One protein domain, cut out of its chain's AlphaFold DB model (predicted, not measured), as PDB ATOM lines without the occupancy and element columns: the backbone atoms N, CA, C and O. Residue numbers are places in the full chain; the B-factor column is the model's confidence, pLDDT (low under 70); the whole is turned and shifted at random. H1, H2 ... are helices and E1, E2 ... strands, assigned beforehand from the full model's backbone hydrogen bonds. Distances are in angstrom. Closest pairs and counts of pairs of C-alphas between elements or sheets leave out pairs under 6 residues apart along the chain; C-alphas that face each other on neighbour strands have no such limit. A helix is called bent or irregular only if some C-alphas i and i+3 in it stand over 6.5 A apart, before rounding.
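Overview. This is residues 4 to 81 of the 441 residues of the protein "HET domain-containing protein" of Penicillium antarcticum (UniProt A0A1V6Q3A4). A small three-stranded sheet, E1 E2 E3, makes one end of a loose model, and the kinked helix H3 reaches to the other end. The long link of residues 48 to 61, with no named element, runs between them; H1 and the short H2 come before H3 along the chain, H1 apart from both H3 and the sheet, and residues 29 to 34, of which 32 to 34 belong to H3, stick out. The printed part has 78 residues, with three named helices followed by three named strands, H1 H2 H3 E1 E2 E3. The sheet's order is E1 - E2 - E3, antiparallel throughout; the class is mixed, helices and strands. It is loose, with a radius of gyration of the C-alphas of 15.4 A and spans of 43 by 30 by 22 A.

Along the chain. E1 is residues 62 to 65, 9.9 A; E2 is residues 70 to 74, 13.7 A; E3 is residues 77 to 80, 10.3 A, ending at C-alpha 80 (-16.789, 33.973, -37.332). H3, residues 32 to 47, measures 23.6 A and begins at C-alpha 32 (-37.140, 10.154, -58.696). H2 is residues 23 to 26. H1, residues 4 to 14, 15.2 A, begins at C-alpha 4 (-17.172, 25.487, -57.776).

Arrangement. E1, E2 and E3 form a meander, each strand the antiparallel neighbour of the one before. In the hairpin E1 and E2, N 64 and O 71 are 2.9 A apart, within hydrogen-bond range. In the hairpin E2 and E3, N 72 and O 79 are within range at 2.8 A. H1, H2 and H3 are not on the sheet. H2 and H3 are near each other, with 6 pairs of C-alphas within 10 A; H1 touches no helix. H3 is irregular, C-alphas 40 and 43 being 7.4 A apart, with a kink of 49 degrees near residue 41. Each O i to N i+4 pair is within hydrogen-bond range in H1, and 10 of 12 in H3; H2 is too short for such a pair.

Size, cuts and confidence. The two C-alphas farthest apart, of Leu 32 and Asn 67, are 45.2 A apart. The printed part has no cut. The link from H3 to E1 is long. Mean pLDDT of the printed part is 70.5, and residues 42 to 43, 46 to 47 and 55 to 81 are under 70.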
ATOM      1  N   THR A   4     -16.977  25.610 -59.227       76.81
ATOM      2  CA  THR A   4     -17.172  25.487 -57.776       76.81
ATOM      3  C   THR A   4     -17.006  24.054 -57.253       76.81
ATOM      4  O   THR A   4     -16.567  23.862 -56.124       76.81
ATOM      5  N   ILE A   5     -17.347  23.041 -58.057       83.00
ATOM      6  CA  ILE A   5     -17.172  21.632 -57.674       83.00
ATOM      7  C   ILE A   5     -15.714  21.207 -57.874       83.00
ATOM      8  O   ILE A   5     -15.177  20.476 -57.049       83.00
ATOM      9  N   GLU A   6     -15.052  21.690 -58.928       85.50
ATOM     10  CA  GLU A   6     -13.619  21.444 -59.140       85.50
ATOM     11  C   GLU A   6     -12.780  22.053 -58.005       85.50
ATOM     12  O   GLU A   6     -11.905  21.382 -57.457       85.50
ATOM     13  N   ASP A   7     -13.121  23.269 -57.574       82.19
ATOM     14  CA  ASP A   7     -12.494  23.939 -56.432       82.19
ATOM     15  C   ASP A   7     -12.770  23.181 -55.121       82.19
ATOM     16  O   ASP A   7     -11.859  22.960 -54.323       82.19
ATOM     17  N   ALA A   8     -14.003  22.700 -54.910       82.88
ATOM     18  CA  ALA A   8     -14.349  21.890 -53.739       82.88
ATOM     19  C   ALA A   8     -13.568  20.564 -53.686       82.88
ATOM     20  O   ALA A   8     -13.143  20.143 -52.610       82.88
ATOM     21  N   ILE A   9     -13.324  19.925 -54.839       89.19
ATOM     22  CA  ILE A   9     -12.475  18.729 -54.937       89.19
ATOM     23  C   ILE A   9     -11.031  19.069 -54.557       89.19
ATOM     24  O   ILE A   9     -10.420  18.337 -53.779       89.19
ATOM     25  N   GLN A  10     -10.486  20.181 -55.059       87.50
ATOM     26  CA  GLN A  10      -9.131  20.611 -54.701       87.50
ATOM     27  C   GLN A  10      -8.994  20.884 -53.201       87.50
ATOM     28  O   GLN A  10      -8.027  20.434 -52.589       87.50
ATOM     29  N   VAL A  11      -9.974  21.561 -52.600       81.19
ATOM     30  CA  VAL A  11     -10.002  21.831 -51.157       81.19
ATOM     31  C   VAL A  11     -10.086  20.531 -50.354       81.19
ATOM     32  O   VAL A  11      -9.312  20.355 -49.419       81.19
ATOM     33  N   CYS A  12     -10.950  19.588 -50.744       86.88
ATOM     34  CA  CYS A  12     -11.060  18.271 -50.103       86.88
ATOM     35  C   CYS A  12      -9.703  17.536 -50.086       86.88
ATOM     36  O   CYS A  12      -9.246  17.096 -49.031       86.88
ATOM     37  N   VAL A  13      -9.002  17.514 -51.227       87.38
ATOM     38  CA  VAL A  13      -7.664  16.909 -51.348       87.38
ATOM     39  C   VAL A  13      -6.628  17.631 -50.481       87.38
ATOM     40  O   VAL A  13      -5.815  16.979 -49.828       87.38
ATOM     41  N   GLN A  14      -6.642  18.967 -50.454       82.50
ATOM     42  CA  GLN A  14      -5.700  19.764 -49.657       82.50
ATOM     43  C   GLN A  14      -5.912  19.607 -48.149       82.50
ATOM     44  O   GLN A  14      -4.943  19.636 -47.393       82.50
ATOM     45  N   LEU A  15      -7.156  19.405 -47.716       78.06
ATOM     46  CA  LEU A  15      -7.505  19.123 -46.323       78.06
ATOM     47  C   LEU A  15      -7.159  17.686 -45.901       78.06
ATOM     48  O   LEU A  15      -7.282  17.351 -44.727       78.06
ATOM     49  N   GLY A  16      -6.694  16.845 -46.832       86.62
ATOM     50  CA  GLY A  16      -6.367  15.442 -46.575       86.62
ATOM     51  C   GLY A  16      -7.593  14.536 -46.473       86.62
ATOM     52  O   GLY A  16      -7.463  13.380 -46.067       86.62
ATOM     53  N   GLU A  17      -8.768  15.035 -46.858       86.44
ATOM     54  CA  GLU A  17     -10.013  14.281 -46.835       86.44
ATOM     55  C   GLU A  17     -10.173  13.453 -48.113       86.44
ATOM     56  O   GLU A  17      -9.772  13.843 -49.211       86.44
ATOM     57  N   ARG A  18     -10.743  12.255 -47.967       89.38
ATOM     58  CA  ARG A  18     -10.861  11.293 -49.076       89.38
ATOM     59  C   ARG A  18     -12.197  11.373 -49.807       89.38
ATOM     60  O   ARG A  18     -12.288  10.940 -50.957       89.38
ATOM     61  N   TYR A  19     -13.233  11.862 -49.135       86.94
ATOM     62  CA  TYR A  19     -14.602  11.812 -49.625       86.94
ATOM     63  C   TYR A  19     -15.201  13.215 -49.648       86.94
ATOM     64  O   TYR A  19     -15.186  13.923 -48.645       86.94
ATOM     65  N   LEU A  20     -15.751  13.591 -50.801       87.19
ATOM     66  CA  LEU A  20     -16.531  14.806 -50.992       87.19
ATOM     67  C   LEU A  20     -17.934  14.394 -51.429       87.19
ATOM     68  O   LEU A  20     -18.080  13.633 -52.386       87.19
ATOM     69  N   TRP A  21     -18.947  14.914 -50.745       87.75
ATOM     70  CA  TRP A  21     -20.338  14.747 -51.141       87.75
ATOM     71  C   TRP A  21     -20.858  16.047 -51.759       87.75
ATOM     72  O   TRP A  21     -20.724  17.114 -51.163       87.75
ATOM     73  N   THR A  22     -21.440  15.964 -52.957       84.12
ATOM     74  CA  THR A  22     -22.127  17.085 -53.622       84.12
ATOM     75  C   THR A  22     -23.435  16.575 -54.210       84.12
ATOM     76  O   THR A  22     -23.411  15.585 -54.943       84.12
ATOM     77  N   ASP A  23     -24.548  17.257 -53.953       81.00
ATOM     78  CA  ASP A  23     -25.890  16.891 -54.433       81.00
ATOM     79  C   ASP A  23     -25.934  16.592 -55.943       81.00
ATOM     80  O   ASP A  23     -26.518  15.607 -56.388       81.00
ATOM     81  N   ARG A  24     -25.219  17.388 -56.737       79.81
ATOM     82  CA  ARG A  24     -25.183  17.282 -58.196       79.81
ATOM     83  C   ARG A  24     -24.477  16.029 -58.729       79.81
ATOM     84  O   ARG A  24     -24.733  15.654 -59.871       79.81
ATOM     85  N   LEU A  25     -23.566  15.425 -57.963       82.50
ATOM     86  CA  LEU A  25     -22.780  14.256 -58.400       82.50
ATOM     87  C   LEU A  25     -23.071  12.987 -57.596       82.50
ATOM     88  O   LEU A  25     -22.847  11.891 -58.101       82.50
ATOM     89  N   CYS A  26     -23.531  13.126 -56.354       83.75
ATOM     90  CA  CYS A  26     -23.740  12.012 -55.434       83.75
ATOM     91  C   CYS A  26     -25.195  11.528 -55.387       83.75
ATOM     92  O   CYS A  26     -25.448  10.500 -54.769       83.75
ATOM     93  N   ILE A  27     -26.125  12.243 -56.031       83.00
ATOM     94  CA  ILE A  27     -27.536  11.860 -56.157       83.00
ATOM     95  C   ILE A  27     -27.825  11.503 -57.616       83.00
ATOM     96  O   ILE A  27     -27.445  12.252 -58.525       83.00
ATOM     97  N   ILE A  28     -28.516  10.382 -57.849       86.06
ATOM     98  CA  ILE A  28     -28.920   9.965 -59.194       86.06
ATOM     99  C   ILE A  28     -30.113  10.823 -59.626       86.06
ATOM    100  O   ILE A  28     -31.250  10.591 -59.239       86.06
ATOM    101  N   GLN A  29     -29.846  11.838 -60.447       77.31
ATOM    102  CA  GLN A  29     -30.850  12.844 -60.826       77.31
ATOM    103  C   GLN A  29     -32.005  12.280 -61.672       77.31
ATOM    104  O   GLN A  29     -33.103  12.831 -61.655       77.31
ATOM    105  N   ASP A  30     -31.765  11.183 -62.394       85.50
ATOM    106  CA  ASP A  30     -32.748  10.551 -63.285       85.50
ATOM    107  C   ASP A  30     -33.629   9.503 -62.569       85.50
ATOM    108  O   ASP A  30     -34.522   8.924 -63.189       85.50
ATOM    109  N   ASP A  31     -33.406   9.269 -61.270       89.75
ATOM    110  CA  ASP A  31     -34.209   8.385 -60.422       89.75
ATOM    111  C   ASP A  31     -34.964   9.212 -59.370       89.75
ATOM    112  O   ASP A  31     -34.396   9.738 -58.414       89.75
ATOM    113  N   LEU A  32     -36.281   9.337 -59.556       81.00
ATOM    114  CA  LEU A  32     -37.140  10.154 -58.696       81.00
ATOM    115  C   LEU A  32     -37.286   9.595 -57.272       81.00
ATOM    116  O   LEU A  32     -37.606  10.359 -56.358       81.00
ATOM    117  N   GLU A  33     -37.085   8.292 -57.074       84.50
ATOM    118  CA  GLU A  33     -37.187   7.656 -55.759       84.50
ATOM    119  C   GLU A  33     -35.886   7.845 -54.960       84.50
ATOM    120  O   GLU A  33     -35.941   8.212 -53.780       84.50
ATOM    121  N   ASP A  34     -34.724   7.728 -55.616       77.50
ATOM    122  CA  ASP A  34     -33.418   8.062 -55.024       77.50
ATOM    123  C   ASP A  34     -33.313   9.563 -54.722       77.50
ATOM    124  O   ASP A  34     -33.003   9.948 -53.595       77.50
ATOM    125  N   LEU A  35     -33.683  10.428 -55.674       75.12
ATOM    126  CA  LEU A  35     -33.669  11.881 -55.492       75.12
ATOM    127  C   LEU A  35     -34.476  12.305 -54.262       75.12
ATOM    128  O   LEU A  35     -34.004  13.095 -53.445       75.12
ATOM    129  N   ARG A  36     -35.686  11.762 -54.100       77.62
ATOM    130  CA  ARG A  36     -36.541  12.083 -52.956       77.62
ATOM    131  C   ARG A  36     -35.938  11.590 -51.639       77.62
ATOM    132  O   ARG A  36     -35.919  12.347 -50.672       77.62
ATOM    133  N   THR A  37     -35.421  10.365 -51.614       80.25
ATOM    134  CA  THR A  37     -34.788   9.781 -50.421       80.25
ATOM    135  C   THR A  37     -33.561  10.588 -49.988       80.25
ATOM    136  O   THR A  37     -33.402  10.893 -48.808       80.25
ATOM    137  N   GLN A  38     -32.718  10.999 -50.939       78.44
ATOM    138  CA  GLN A  38     -31.526  11.801 -50.657       78.44
ATOM    139  C   GLN A  38     -31.874  13.226 -50.208       78.44
ATOM    140  O   GLN A  38     -31.229  13.740 -49.299       78.44
ATOM    141  N   ILE A  39     -32.913  13.850 -50.780       71.06
ATOM    142  CA  ILE A  39     -33.406  15.168 -50.337       71.06
ATOM    143  C   ILE A  39     -33.913  15.104 -48.890       71.06
ATOM    144  O   ILE A  39     -33.582  15.981 -48.092       71.06
ATOM    145  N   GLU A  40     -34.676  14.066 -48.534       73.88
ATOM    146  CA  GLU A  40     -35.157  13.858 -47.160       73.88
ATOM    147  C   GLU A  40     -33.987  13.634 -46.175       73.88
ATOM    148  O   GLU A  40     -34.061  14.077 -45.029       73.88
ATOM    149  N   ALA A  41     -32.873  13.048 -46.634       72.56
ATOM    150  CA  ALA A  41     -31.660  12.807 -45.845       72.56
ATOM    151  C   ALA A  41     -30.643  13.972 -45.830       72.56
ATOM    152  O   ALA A  41     -29.657  13.904 -45.095       72.56
ATOM    153  N   MET A  42     -30.846  15.055 -46.597       61.41
ATOM    154  CA  MET A  42     -29.863  16.152 -46.720       61.41
ATOM    155  C   MET A  42     -29.477  16.761 -45.366       61.41
ATOM    156  O   MET A  42     -28.308  17.074 -45.148       61.41
ATOM    157  N   GLY A  43     -30.435  16.910 -44.445       57.03
ATOM    158  CA  GLY A  43     -30.170  17.443 -43.104       57.03
ATOM    159  C   GLY A  43     -29.194  16.579 -42.298       57.03
ATOM    160  O   GLY A  43     -28.274  17.105 -41.667       57.03
ATOM    161  N   ASP A  44     -29.341  15.258 -42.378       70.31
ATOM    162  CA  ASP A  44     -28.470  14.297 -41.696       70.31
ATOM    163  C   ASP A  44     -27.088  14.225 -42.359       70.31
ATOM    164  O   ASP A  44     -26.070  14.144 -41.671       70.31
ATOM    165  N   ILE A  45     -27.030  14.334 -43.691       74.94
ATOM    166  CA  ILE A  45     -25.780  14.348 -44.463       74.94
ATOM    167  C   ILE A  45     -24.939  15.585 -44.124       74.94
ATOM    168  O   ILE A  45     -23.749  15.453 -43.841       74.94
ATOM    169  N   TYR A  46     -25.541  16.780 -44.100       65.06
ATOM    170  CA  TYR A  46     -24.811  18.004 -43.749       65.06
ATOM    171  C   TYR A  46     -24.405  18.045 -42.274       65.06
ATOM    172  O   TYR A  46     -23.300  18.481 -41.968       65.06
ATOM    173  N   SER A  47     -25.268  17.588 -41.362       60.53
ATOM    174  CA  SER A  47     -24.963  17.591 -39.921       60.53
ATOM    175  C   SER A  47     -23.937  16.534 -39.508       60.53
ATOM    176  O   SER A  47     -23.253  16.713 -38.503       60.53
ATOM    177  N   SER A  48     -23.796  15.460 -40.291       74.38
ATOM    178  CA  SER A  48     -22.803  14.403 -40.064       74.38
ATOM    179  C   SER A  48     -21.488  14.629 -40.820       74.38
ATOM    180  O   SER A  48     -20.565  13.821 -40.699       74.38
ATOM    181  N   ALA A  49     -21.383  15.695 -41.617       77.06
ATOM    182  CA  ALA A  49     -20.162  16.023 -42.337       77.06
ATOM    183  C   ALA A  49     -19.105  16.602 -41.387       77.06
ATOM    184  O   ALA A  49     -19.391  17.467 -40.563       77.06
ATOM    185  N   GLN A  50     -17.853  16.167 -41.544       74.69
ATOM    186  CA  GLN A  50     -16.731  16.707 -40.769       74.69
ATOM    187  C   GLN A  50     -16.461  18.181 -41.112       74.69
ATOM    188  O   GLN A  50     -16.086  18.961 -40.241       74.69
ATOM    189  N   ILE A  51     -16.651  18.559 -42.383       74.69
ATOM    190  CA  ILE A  51     -16.505  19.923 -42.901       74.69
ATOM    191  C   ILE A  51     -17.568  20.137 -43.984       74.69
ATOM    192  O   ILE A  51     -17.709  19.309 -44.885       74.69
ATOM    193  N   VAL A  52     -18.287  21.260 -43.928       78.62
ATOM    194  CA  VAL A  52     -19.245  21.675 -44.965       78.62
ATOM    195  C   VAL A  52     -18.666  22.857 -45.740       78.62
ATOM    196  O   VAL A  52     -18.425  23.921 -45.174       78.62
ATOM    197  N   LEU A  53     -18.442  22.676 -47.044       74.12
ATOM    198  CA  LEU A  53     -17.971  23.738 -47.935       74.12
ATOM    199  C   LEU A  53     -19.166  24.526 -48.479       74.12
ATOM    200  O   LEU A  53     -20.032  23.966 -49.150       74.12
ATOM    201  N   VAL A  54     -19.205  25.832 -48.215       72.12
ATOM    202  CA  VAL A  54     -20.276  26.723 -48.681       72.12
ATOM    203  C   VAL A  54     -19.715  27.694 -49.713       72.12
ATOM    204  O   VAL A  54     -18.801  28.464 -49.425       72.12
ATOM    205  N   ALA A  55     -20.286  27.688 -50.918       63.91
ATOM    206  CA  ALA A  55     -19.955  28.658 -51.954       63.91
ATOM    207  C   ALA A  55     -20.604  30.018 -51.635       63.91
ATOM    208  O   ALA A  55     -21.765  30.265 -51.962       63.91
ATOM    209  N   ALA A  56     -19.858  30.899 -50.969       55.09
ATOM    210  CA  ALA A  56     -20.279  32.266 -50.680       55.09
ATOM    211  C   ALA A  56     -19.955  33.181 -51.881       55.09
ATOM    212  O   ALA A  56     -18.800  33.383 -52.236       55.09
ATOM    213  N   TYR A  57     -20.984  33.688 -52.550       53.75
ATOM    214  CA  TYR A  57     -20.934  34.493 -53.781       53.75
ATOM    215  C   TYR A  57     -20.017  35.756 -53.758       53.75
ATOM    216  O   TYR A  57     -19.934  36.432 -52.738       53.75
ATOM    217  N   GLY A  58     -19.448  36.112 -54.931       51.47
ATOM    218  CA  GLY A  58     -19.236  37.478 -55.482       51.47
ATOM    219  C   GLY A  58     -18.138  38.421 -54.935       51.47
ATOM    220  O   GLY A  58     -18.293  38.981 -53.856       51.47
ATOM    221  N   ASP A  59     -17.099  38.656 -55.756       50.72
ATOM    222  CA  ASP A  59     -16.126  39.775 -55.920       50.72
ATOM    223  C   ASP A  59     -15.532  40.598 -54.751       50.72
ATOM    224  O   ASP A  59     -14.570  41.334 -54.980       50.72
ATOM    225  N   SER A  60     -15.983  40.496 -53.501       53.34
ATOM    226  CA  SER A  60     -15.414  41.328 -52.422       53.34
ATOM    227  C   SER A  60     -15.542  40.726 -51.025       53.34
ATOM    228  O   SER A  60     -15.770  41.440 -50.045       53.34
ATOM    229  N   THR A  61     -15.405  39.410 -50.922       53.22
ATOM    230  CA  THR A  61     -15.440  38.708 -49.638       53.22
ATOM    231  C   THR A  61     -14.022  38.379 -49.190       53.22
ATOM    232  O   THR A  61     -13.242  37.807 -49.950       53.22
ATOM    233  N   LYS A  62     -13.682  38.740 -47.950       55.38
ATOM    234  CA  LYS A  62     -12.386  38.421 -47.342       55.38
ATOM    235  C   LYS A  62     -12.569  37.315 -46.316       55.38
ATOM    236  O   LYS A  62     -13.434  37.405 -45.445       55.38
ATOM    237  N   LEU A  63     -11.725  36.294 -46.417       53.34
ATOM    238  CA  LEU A  63     -11.597  35.259 -45.403       53.34
ATOM    239  C   LEU A  63     -10.284  35.471 -44.651       53.34
ATOM    240  O   LEU A  63      -9.225  35.557 -45.274       53.34
ATOM    241  N   TYR A  64     -10.347  35.542 -43.323       54.28
ATOM    242  CA  TYR A  64      -9.157  35.615 -42.480       54.28
ATOM    243  C   TYR A  64      -8.978  34.298 -41.741       54.28
ATOM    244  O   TYR A  64      -9.872  33.860 -41.018       54.28
ATOM    245  N   PHE A  65      -7.795  33.708 -41.883       51.00
ATOM    246  CA  PHE A  65      -7.368  32.567 -41.085       51.00
ATOM    247  C   PHE A  65      -6.438  33.073 -39.990       51.00
ATOM    248  O   PHE A  65      -5.351  33.580 -40.269       51.00
ATOM    249  N   THR A  66      -6.872  32.954 -38.742       50.94
ATOM    250  CA  THR A  66      -5.988  33.121 -37.588       50.94
ATOM    251  C   THR A  66      -5.605  31.748 -37.054       50.94
ATOM    252  O   THR A  66      -6.223  30.738 -37.374       50.94
ATOM    253  N   ASN A  67      -4.595  31.709 -36.196       45.62
ATOM    254  CA  ASN A  67      -4.198  30.513 -35.458       45.62
ATOM    255  C   ASN A  67      -5.278  29.991 -34.491       45.62
ATOM    256  O   ASN A  67      -5.087  28.926 -33.911       45.62
ATOM    257  N   THR A  68      -6.375  30.728 -34.295       50.50
ATOM    258  CA  THR A  68      -7.443  30.357 -33.360       50.50
ATOM    259  C   THR A  68      -8.830  30.262 -33.983       50.50
ATOM    260  O   THR A  68      -9.657  29.583 -33.396       50.50
ATOM    261  N   ARG A  69      -9.112  30.973 -35.088       61.47
ATOM    262  CA  ARG A  69     -10.464  31.133 -35.666       61.47
ATOM    263  C   ARG A  69     -10.443  31.509 -37.146       61.47
ATOM    264  O   ARG A  69      -9.517  32.205 -37.593       61.47
ATOM    265  N   VAL A  70     -11.519  31.173 -37.859       55.25
ATOM    266  CA  VAL A  70     -11.820  31.698 -39.200       55.25
ATOM    267  C   VAL A  70     -12.843  32.839 -39.135       55.25
ATOM    268  O   VAL A  70     -13.899  32.716 -38.512       55.25
ATOM    269  N   PHE A  71     -12.535  33.953 -39.808       57.91
ATOM    270  CA  PHE A  71     -13.428  35.108 -39.949       57.91
ATOM    271  C   PHE A  71     -13.873  35.287 -41.398       57.91
ATOM    272  O   PHE A  71     -13.076  35.163 -42.329       57.91
ATOM    273  N   PHE A  72     -15.135  35.657 -41.562       58.47
ATOM    274  CA  PHE A  72     -15.773  36.014 -42.819       58.47
ATOM    275  C   PHE A  72     -16.141  37.496 -42.786       58.47
ATOM    276  O   PHE A  72     -16.852  37.923 -41.880       58.47
ATOM    277  N   GLU A  73     -15.701  38.276 -43.769       56.78
ATOM    278  CA  GLU A  73     -16.073  39.684 -43.930       56.78
ATOM    279  C   GLU A  73     -16.649  39.932 -45.327       56.78
ATOM    280  O   GLU A  73     -16.009  39.637 -46.340       56.78
ATOM    281  N   CYS A  74     -17.828  40.552 -45.374       53.88
ATOM    282  CA  CYS A  74     -18.407  41.148 -46.572       53.88
ATOM    283  C   CYS A  74     -18.808  42.612 -46.312       53.88
ATOM    284  O   CYS A  74     -18.798  43.089 -45.176       53.88
ATOM    285  N   GLU A  75     -19.228  43.335 -47.356       45.12
ATOM    286  CA  GLU A  75     -19.595  44.757 -47.247       45.12
ATOM    287  C   GLU A  75     -20.646  45.050 -46.171       45.12
ATOM    288  O   GLU A  75     -20.696  46.164 -45.656       45.12
ATOM    289  N   ARG A  76     -21.479  44.072 -45.800       42.50
ATOM    290  CA  ARG A  76     -22.598  44.255 -44.866       42.50
ATOM    291  C   ARG A  76     -22.441  43.524 -43.536       42.50
ATOM    292  O   ARG A  76     -23.172  43.866 -42.612       42.50
ATOM    293  N   LEU A  77     -21.521  42.567 -43.418       46.91
ATOM    294  CA  LEU A  77     -21.486  41.643 -42.286       46.91
ATOM    295  C   LEU A  77     -20.077  41.107 -42.021       46.91
ATOM    296  O   LEU A  77     -19.331  40.830 -42.958       46.91
ATOM    297  N   VAL A  78     -19.761  40.899 -40.742       55.66
ATOM    298  CA  VAL A  78     -18.618  40.093 -40.302       55.66
ATOM    299  C   VAL A  78     -19.140  38.938 -39.448       55.66
ATOM    300  O   VAL A  78     -19.869  39.163 -38.481       55.66
ATOM    301  N   CYS A  79     -18.769  37.714 -39.807       56.03
ATOM    302  CA  CYS A  79     -19.096  36.477 -39.097       56.03
ATOM    303  C   CYS A  79     -17.809  35.745 -38.706       56.03
ATOM    304  O   CYS A  79     -16.754  35.961 -39.297       56.03
ATOM    305  N   HIS A  80     -17.882  34.870 -37.712       62.19
ATOM    306  CA  HIS A  80     -16.789  33.973 -37.332       62.19
ATOM    307  C   HIS A  80     -17.365  32.633 -36.876       62.19
ATOM    308  O   HIS A  80     -18.545  32.560 -36.539       62.19
ATOM    309  N   GLU A  81     -16.546  31.581 -36.891       58.69
ATOM    310  CA  GLU A  81     -16.988  30.191 -36.674       58.69
ATOM    311  C   GLU A  81     -17.770  29.956 -35.365       58.69
ATOM    312  O   GLU A  81     -18.651  29.104 -35.324       58.69
TER     313      GLU A  81